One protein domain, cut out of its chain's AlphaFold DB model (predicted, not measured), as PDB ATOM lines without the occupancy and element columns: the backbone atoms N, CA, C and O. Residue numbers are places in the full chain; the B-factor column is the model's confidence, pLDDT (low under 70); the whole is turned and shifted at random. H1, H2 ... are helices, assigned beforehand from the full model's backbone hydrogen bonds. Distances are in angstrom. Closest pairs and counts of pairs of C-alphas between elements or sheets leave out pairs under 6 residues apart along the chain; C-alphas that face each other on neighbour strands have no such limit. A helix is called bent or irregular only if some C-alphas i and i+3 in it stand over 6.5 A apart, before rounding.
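What this domain is: This is residues 90 to 115 and 124 to 156 of the 163 residues of an uncharacterized protein of Alligator mississippiensis (UniProt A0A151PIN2). Three helices make a triangle: H2, the longest, meets H3 at residues 128 to 132, H1 meets H3 at residues 136 to 140, and H4 folds back beside H3. The printed part has 59 residues with four named helices, H1 to H4 in order, and no named strand: all helix. It is compact, radius of gyration of the C-alphas 11.7 A, and flat, spanning 30 by 29 by 15 A.

Where its parts are: H2, residues 101 to 115, is 18.9 A long and irregular: C-alphas 110 and 113 are 7.1 A apart. H3 is residues 128 to 140, 17.9 A. H1, residues 90 to 97, begins at C-alpha (1.948, 29.561, 35.027); H4, residues 145 to 152, ends at (6.279, 42.842, 17.882).

How they stand to each other: H2 and H3 touch, closest C-alphas Ala 112 and Pro 128, 5.4 A, at a steep tilt of 67 degrees, only just short of perpendicular, opposite ways. H1 touches H3, closest C-alphas Phe 97 and Met 137, 6.4 A. H3 and H4 are close but not clearly touching, at a shallow tilt of 12 degrees, opposite ways. Every O i to N i+4 pair is within hydrogen-bond range in H1 and H3, 9 of 11 in H2, 2 of 4 in H4.

The domain as a whole: Residues 116 to 123 are not printed; C-alphas 115 and 124 are 13.8 A apart. Residues 124 to 125 and 141 to 156 have pLDDT under 70.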
ATOM      1  N   ASP A  90       2.035  28.443  34.083       86.81
ATOM      2  CA  ASP A  90       1.948  29.561  35.027       86.81
ATOM      3  C   ASP A  90       3.320  29.992  35.587       86.81
ATOM      4  O   ASP A  90       3.493  31.162  35.934       86.81
ATOM      5  N   GLU A  91       4.323  29.107  35.640       87.94
ATOM      6  CA  GLU A  91       5.673  29.464  36.094       87.94
ATOM      7  C   GLU A  91       6.380  30.390  35.092       87.94
ATOM      8  O   GLU A  91       6.978  31.397  35.491       87.94
ATOM      9  N   GLN A  92       6.281  30.108  33.788       84.06
ATOM     10  CA  GLN A  92       6.806  30.986  32.734       84.06
ATOM     11  C   GLN A  92       6.073  32.329  32.701       84.06
ATOM     12  O   GLN A  92       6.709  33.379  32.520       84.06
ATOM     13  N   TRP A  93       4.757  32.312  32.920       87.06
ATOM     14  CA  TRP A  93       3.942  33.522  33.028       87.06
ATOM     15  C   TRP A  93       4.385  34.397  34.203       87.06
ATOM     16  O   TRP A  93       4.697  35.574  34.006       87.06
ATOM     17  N   VAL A  94       4.544  33.829  35.401       86.62
ATOM     18  CA  VAL A  94       5.015  34.571  36.583       86.62
ATOM     19  C   VAL A  94       6.454  35.061  36.408       86.62
ATOM     20  O   VAL A  94       6.790  36.163  36.838       86.62
ATOM     21  N   LYS A  95       7.322  34.300  35.741       83.69
ATOM     22  CA  LYS A  95       8.705  34.728  35.494       83.69
ATOM     23  C   LYS A  95       8.800  35.923  34.540       83.69
ATOM     24  O   LYS A  95       9.696  36.747  34.698       83.69
ATOM     25  N   THR A  96       7.907  35.997  33.555       78.62
ATOM     26  CA  THR A  96       7.975  36.991  32.472       78.62
ATOM     27  C   THR A  96       7.096  38.210  32.737       78.62
ATOM     28  O   THR A  96       7.517  39.343  32.519       78.62
ATOM     29  N   PHE A  97       5.869  37.978  33.197       80.50
ATOM     30  CA  PHE A  97       4.852  39.004  33.416       80.50
ATOM     31  C   PHE A  97       4.616  39.298  34.899       80.50
ATOM     32  O   PHE A  97       3.863  40.216  35.213       80.50
ATOM     33  N   HIS A  98       5.232  38.534  35.811       85.31
ATOM     34  CA  HIS A  98       4.993  38.629  37.257       85.31
ATOM     35  C   HIS A  98       3.526  38.411  37.657       85.31
ATOM     36  O   HIS A  98       3.087  38.868  38.709       85.31
ATOM     37  N   MET A  99       2.780  37.674  36.830       89.25
ATOM     38  CA  MET A  99       1.391  37.282  37.065       89.25
ATOM     39  C   MET A  99       1.087  35.953  36.365       89.25
ATOM     40  O   MET A  99       1.752  35.612  35.390       89.25
ATOM     41  N   CYS A 100       0.078  35.228  36.845       89.69
ATOM     42  CA  CYS A 100      -0.433  34.020  36.192       89.69
ATOM     43  C   CYS A 100      -1.226  34.360  34.918       89.69
ATOM     44  O   CYS A 100      -1.720  35.485  34.767       89.69
ATOM     45  N   GLN A 101      -1.412  33.373  34.036       88.12
ATOM     46  CA  GLN A 101      -2.154  33.553  32.780       88.12
ATOM     47  C   GLN A 101      -3.595  34.024  33.026       88.12
ATOM     48  O   GLN A 101      -4.113  34.877  32.308       88.12
ATOM     49  N   THR A 102      -4.233  33.496  34.068       91.62
ATOM     50  CA  THR A 102      -5.604  33.848  34.464       91.62
ATOM     51  C   THR A 102      -5.736  35.332  34.790       91.62
ATOM     52  O   THR A 102      -6.560  36.022  34.198       91.62
ATOM     53  N   THR A 103      -4.857  35.854  35.647       91.88
ATOM     54  CA  THR A 103      -4.820  37.280  36.002       91.88
ATOM     55  C   THR A 103      -4.567  38.157  34.784       91.88
ATOM     56  O   THR A 103      -5.180  39.216  34.647       91.88
ATOM     57  N   PHE A 104      -3.695  37.719  33.875       89.06
ATOM     58  CA  PHE A 104      -3.462  38.439  32.631       89.06
ATOM     59  C   PHE A 104      -4.742  38.531  31.782       89.06
ATOM     60  O   PHE A 104      -5.096  39.619  31.329       89.06
ATOM     61  N   MET A 105      -5.475  37.426  31.607       89.75
ATOM     62  CA  MET A 105      -6.730  37.424  30.839       89.75
ATOM     63  C   MET A 105      -7.842  38.233  31.505       89.75
ATOM     64  O   MET A 105      -8.619  38.889  30.806       89.75
ATOM     65  N   ASP A 106      -7.894  38.255  32.836       92.12
ATOM     66  CA  ASP A 106      -8.820  39.114  33.576       92.12
ATOM     67  C   ASP A 106      -8.545  40.599  33.291       92.12
ATOM     68  O   ASP A 106      -9.475  41.378  33.060       92.12
ATOM     69  N   ILE A 107      -7.265  40.991  33.232       89.25
ATOM     70  CA  ILE A 107      -6.858  42.351  32.855       89.25
ATOM     71  C   ILE A 107      -7.247  42.638  31.405       89.25
ATOM     72  O   ILE A 107      -7.860  43.671  31.145       89.25
ATOM     73  N   VAL A 108      -6.957  41.734  30.463       88.06
ATOM     74  CA  VAL A 108      -7.359  41.908  29.056       88.06
ATOM     75  C   VAL A 108      -8.864  42.099  28.939       88.06
ATOM     76  O   VAL A 108      -9.307  43.016  28.257       88.06
ATOM     77  N   THR A 109      -9.658  41.283  29.628       89.25
ATOM     78  CA  THR A 109     -11.124  41.362  29.574       89.25
ATOM     79  C   THR A 109     -11.632  42.699  30.105       89.25
ATOM     80  O   THR A 109     -12.544  43.296  29.530       89.25
ATOM     81  N   LYS A 110     -11.025  43.195  31.186       89.38
ATOM     82  CA  LYS A 110     -11.376  44.483  31.786       89.38
ATOM     83  C   LYS A 110     -10.970  45.668  30.912       89.38
ATOM     84  O   LYS A 110     -11.703  46.653  30.852       89.38
ATOM     85  N   GLU A 111      -9.822  45.576  30.248       82.81
ATOM     86  CA  GLU A 111      -9.252  46.677  29.473       82.81
ATOM     87  C   GLU A 111      -9.614  46.642  27.984       82.81
ATOM     88  O   GLU A 111      -9.486  47.657  27.303       82.81
ATOM     89  N   ALA A 112     -10.132  45.527  27.460       81.38
ATOM     90  CA  ALA A 112     -10.547  45.406  26.064       81.38
ATOM     91  C   ALA A 112     -11.480  46.547  25.606       81.38
ATOM     92  O   ALA A 112     -11.195  47.134  24.563       81.38
ATOM     93  N   PRO A 113     -12.510  46.969  26.369       80.50
ATOM     94  CA  PRO A 113     -13.360  48.093  25.968       80.50
ATOM     95  C   PRO A 113     -12.607  49.422  25.803       80.50
ATOM     96  O   PRO A 113     -13.033  50.268  25.023       80.50
ATOM     97  N   ASN A 114     -11.497  49.603  26.524       77.94
ATOM     98  CA  ASN A 114     -10.693  50.828  26.515       77.94
ATOM     99  C   ASN A 114      -9.578  50.795  25.457       77.94
ATOM    100  O   ASN A 114      -9.050  51.839  25.082       77.94
ATOM    101  N   ILE A 115      -9.194  49.594  25.016       73.69
ATOM    102  CA  ILE A 115      -8.001  49.338  24.202       73.69
ATOM    103  C   ILE A 115      -8.355  48.944  22.757       73.69
ATOM    104  O   ILE A 115      -7.494  49.028  21.881       73.69
ATOM    105  N   PRO A 124      -4.007  46.787  10.253       63.69
ATOM    106  CA  PRO A 124      -4.863  46.078  11.196       63.69
ATOM    107  C   PRO A 124      -4.551  46.516  12.631       63.69
ATOM    108  O   PRO A 124      -3.382  46.678  13.009       63.69
ATOM    109  N   SER A 125      -5.603  46.721  13.416       69.19
ATOM    110  CA  SER A 125      -5.514  47.017  14.839       69.19
ATOM    111  C   SER A 125      -4.820  45.868  15.568       69.19
ATOM    112  O   SER A 125      -4.924  44.688  15.220       69.19
ATOM    113  N   LEU A 126      -4.030  46.228  16.577       74.44
ATOM    114  CA  LEU A 126      -3.475  45.239  17.485       74.44
ATOM    115  C   LEU A 126      -4.606  44.724  18.368       74.44
ATOM    116  O   LEU A 126      -5.400  45.511  18.882       74.44
ATOM    117  N   SER A 127      -4.660  43.406  18.555       80.62
ATOM    118  CA  SER A 127      -5.643  42.822  19.457       80.62
ATOM    119  C   SER A 127      -5.410  43.319  20.896       80.62
ATOM    120  O   SER A 127      -4.262  43.626  21.258       80.62
ATOM    121  N   PRO A 128      -6.460  43.406  21.730       79.94
ATOM    122  CA  PRO A 128      -6.343  43.875  23.108       79.94
ATOM    123  C   PRO A 128      -5.288  43.111  23.913       79.94
ATOM    124  O   PRO A 128      -4.520  43.721  24.653       79.94
ATOM    125  N   GLU A 129      -5.168  41.799  23.694       82.62
ATOM    126  CA  GLU A 129      -4.158  40.943  24.321       82.62
ATOM    127  C   GLU A 129      -2.746  41.458  24.028       82.62
ATOM    128  O   GLU A 129      -1.935  41.615  24.935       82.62
ATOM    129  N   LYS A 130      -2.453  41.783  22.762       81.12
ATOM    130  CA  LYS A 130      -1.124  42.251  22.341       81.12
ATOM    131  C   LYS A 130      -0.784  43.604  22.959       81.12
ATOM    132  O   LYS A 130       0.357  43.825  23.364       81.12
ATOM    133  N   LEU A 131      -1.760  44.503  23.049       82.50
ATOM    134  CA  LEU A 131      -1.577  45.831  23.639       82.50
ATOM    135  C   LEU A 131      -1.376  45.764  25.157       82.50
ATOM    136  O   LEU A 131      -0.496  46.447  25.692       82.50
ATOM    137  N   VAL A 132      -2.125  44.901  25.842       84.56
ATOM    138  CA  VAL A 132      -1.942  44.647  27.275       84.56
ATOM    139  C   VAL A 132      -0.586  43.995  27.533       84.56
ATOM    140  O   VAL A 132       0.131  44.461  28.413       84.56
ATOM    141  N   THR A 133      -0.160  43.025  26.720       83.69
ATOM    142  CA  THR A 133       1.188  42.429  26.782       83.69
ATOM    143  C   THR A 133       2.279  43.487  26.699       83.69
ATOM    144  O   THR A 133       3.131  43.554  27.583       83.69
ATOM    145  N   ILE A 134       2.237  44.362  25.687       80.31
ATOM    146  CA  ILE A 134       3.209  45.459  25.540       80.31
ATOM    147  C   ILE A 134       3.231  46.325  26.798       80.31
ATOM    148  O   ILE A 134       4.300  46.653  27.309       80.31
ATOM    149  N   THR A 135       2.052  46.694  27.292       83.88
ATOM    150  CA  THR A 135       1.902  47.596  28.434       83.88
ATOM    151  C   THR A 135       2.446  46.968  29.711       83.88
ATOM    152  O   THR A 135       3.280  47.571  30.384       83.88
ATOM    153  N   VAL A 136       2.037  45.736  30.017       83.06
ATOM    154  CA  VAL A 136       2.500  44.981  31.183       83.06
ATOM    155  C   VAL A 136       4.008  44.786  31.128       83.06
ATOM    156  O   VAL A 136       4.678  45.040  32.118       83.06
ATOM    157  N   MET A 137       4.573  44.406  29.983       77.31
ATOM    158  CA  MET A 137       6.020  44.192  29.866       77.31
ATOM    159  C   MET A 137       6.808  45.489  30.006       77.31
ATOM    160  O   MET A 137       7.844  45.511  30.668       77.31
ATOM    161  N   LYS A 138       6.284  46.585  29.449       77.19
ATOM    162  CA  LYS A 138       6.862  47.920  29.609       77.19
ATOM    163  C   LYS A 138       6.875  48.364  31.076       77.19
ATOM    164  O   LYS A 138       7.799  49.065  31.478       77.19
ATOM    165  N   LEU A 139       5.887  47.944  31.866       78.50
ATOM    166  CA  LEU A 139       5.814  48.206  33.306       78.50
ATOM    167  C   LEU A 139       6.665  47.232  34.135       78.50
ATOM    168  O   LEU A 139       7.271  47.640  35.122       78.50
ATOM    169  N   ALA A 140       6.723  45.962  33.740       74.31
ATOM    170  CA  ALA A 140       7.400  44.898  34.473       74.31
ATOM    171  C   ALA A 140       8.924  44.932  34.303       74.31
ATOM    172  O   ALA A 140       9.660  44.615  35.236       74.31
ATOM    173  N   THR A 141       9.437  45.276  33.116       65.44
ATOM    174  CA  THR A 141      10.881  45.227  32.846       65.44
ATOM    175  C   THR A 141      11.285  46.234  31.760       65.44
ATOM    176  O   THR A 141      11.152  45.956  30.570       65.44
ATOM    177  N   PRO A 142      11.880  47.383  32.126       59.91
ATOM    178  CA  PRO A 142      12.306  48.394  31.153       59.91
ATOM    179  C   PRO A 142      13.339  47.887  30.130       59.91
ATOM    180  O   PRO A 142      13.388  48.372  29.003       59.91
ATOM    181  N   SER A 143      14.161  46.894  30.497       56.22
ATOM    182  CA  SER A 143      15.232  46.346  29.649       56.22
ATOM    183  C   SER A 143      14.780  45.264  28.662       56.22
ATOM    184  O   SER A 143      15.528  44.949  27.739       56.22
ATOM    185  N   SER A 144      13.582  44.685  28.820       57.41
ATOM    186  CA  SER A 144      13.062  43.654  27.904       57.41
ATOM    187  C   SER A 144      12.450  44.255  26.634       57.41
ATOM    188  O   SER A 144      12.233  43.545  25.654       57.41
ATOM    189  N   TYR A 145      12.254  45.577  26.604       54.44
ATOM    190  CA  TYR A 145      11.679  46.291  25.469       54.44
ATOM    191  C   TYR A 145      12.462  46.060  24.165       54.44
ATOM    192  O   TYR A 145      11.859  45.736  23.150       54.44
ATOM    193  N   CYS A 146      13.801  46.109  24.187       55.22
ATOM    194  CA  CYS A 146      14.618  45.885  22.984       55.22
ATOM    195  C   CYS A 146      14.533  44.450  22.436       55.22
ATOM    196  O   CYS A 146      14.736  44.237  21.241       55.22
ATOM    197  N   TYR A 147      14.240  43.469  23.295       54.69
ATOM    198  CA  TYR A 147      14.062  42.074  22.890       54.69
ATOM    199  C   TYR A 147      12.718  41.865  22.179       54.69
ATOM    200  O   TYR A 147      12.606  41.037  21.278       54.69
ATOM    201  N   ILE A 148      11.716  42.661  22.550       53.09
ATOM    202  CA  ILE A 148      10.323  42.486  22.138       53.09
ATOM    203  C   ILE A 148       9.925  43.441  21.018       53.09
ATOM    204  O   ILE A 148       9.109  43.073  20.187       53.09
ATOM    205  N   ASP A 149      10.551  44.609  20.907       53.06
ATOM    206  CA  ASP A 149      10.446  45.491  19.735       53.06
ATOM    207  C   ASP A 149      10.785  44.725  18.442       53.06
ATOM    208  O   ASP A 149      10.070  44.791  17.442       53.06
ATOM    209  N   ASN A 150      11.803  43.860  18.530       56.16
ATOM    210  CA  ASN A 150      12.198  42.930  17.475       56.16
ATOM    211  C   ASN A 150      11.176  41.796  17.222       56.16
ATOM    212  O   ASN A 150      11.178  41.211  16.145       56.16
ATOM    213  N   GLN A 151      10.314  41.472  18.195       53.06
ATOM    214  CA  GLN A 151       9.289  40.417  18.102       53.06
ATOM    215  C   GLN A 151       7.886  40.944  17.757       53.06
ATOM    216  O   GLN A 151       7.077  40.207  17.204       53.06
ATOM    217  N   LEU A 152       7.583  42.203  18.084       52.84
ATOM    218  CA  LEU A 152       6.279  42.842  17.882       52.84
ATOM    219  C   LEU A 152       6.229  43.743  16.646       52.84
ATOM    220  O   LEU A 152       5.186  44.336  16.371       52.84
ATOM    221  N   SER A 153       7.329  43.837  15.894       50.09
ATOM    222  CA  SER A 153       7.446  44.696  14.710       50.09
ATOM    223  C   SER A 153       7.001  46.138  14.998       50.09
ATOM    224  O   SER A 153       6.285  46.762  14.208       50.09
ATOM    225  N   LEU A 154       7.396  46.677  16.155       50.19
ATOM    226  CA  LEU A 154       7.290  48.105  16.428       50.19
ATOM    227  C   LEU A 154       8.554  48.751  15.849       50.19
ATOM    228  O   LEU A 154       9.678  48.371  16.143       50.19
ATOM    229  N   GLY A 155       8.377  49.652  14.887       43.69
ATOM    230  CA  GLY A 155       9.505  50.356  14.288       43.69
ATOM    231  C   GLY A 155      10.166  51.264  15.325       43.69
ATOM    232  O   GLY A 155       9.477  52.006  16.023       43.69
ATOM    233  N   LYS A 156      11.501  51.268  15.368       49.66
ATOM    234  CA  LYS A 156      12.363  52.067  16.269       49.66
ATOM    235  C   LYS A 156      12.202  53.599  16.177       49.66
ATOM    236  O   LYS A 156      13.033  54.333  16.704       49.66
TER     237      LYS A 156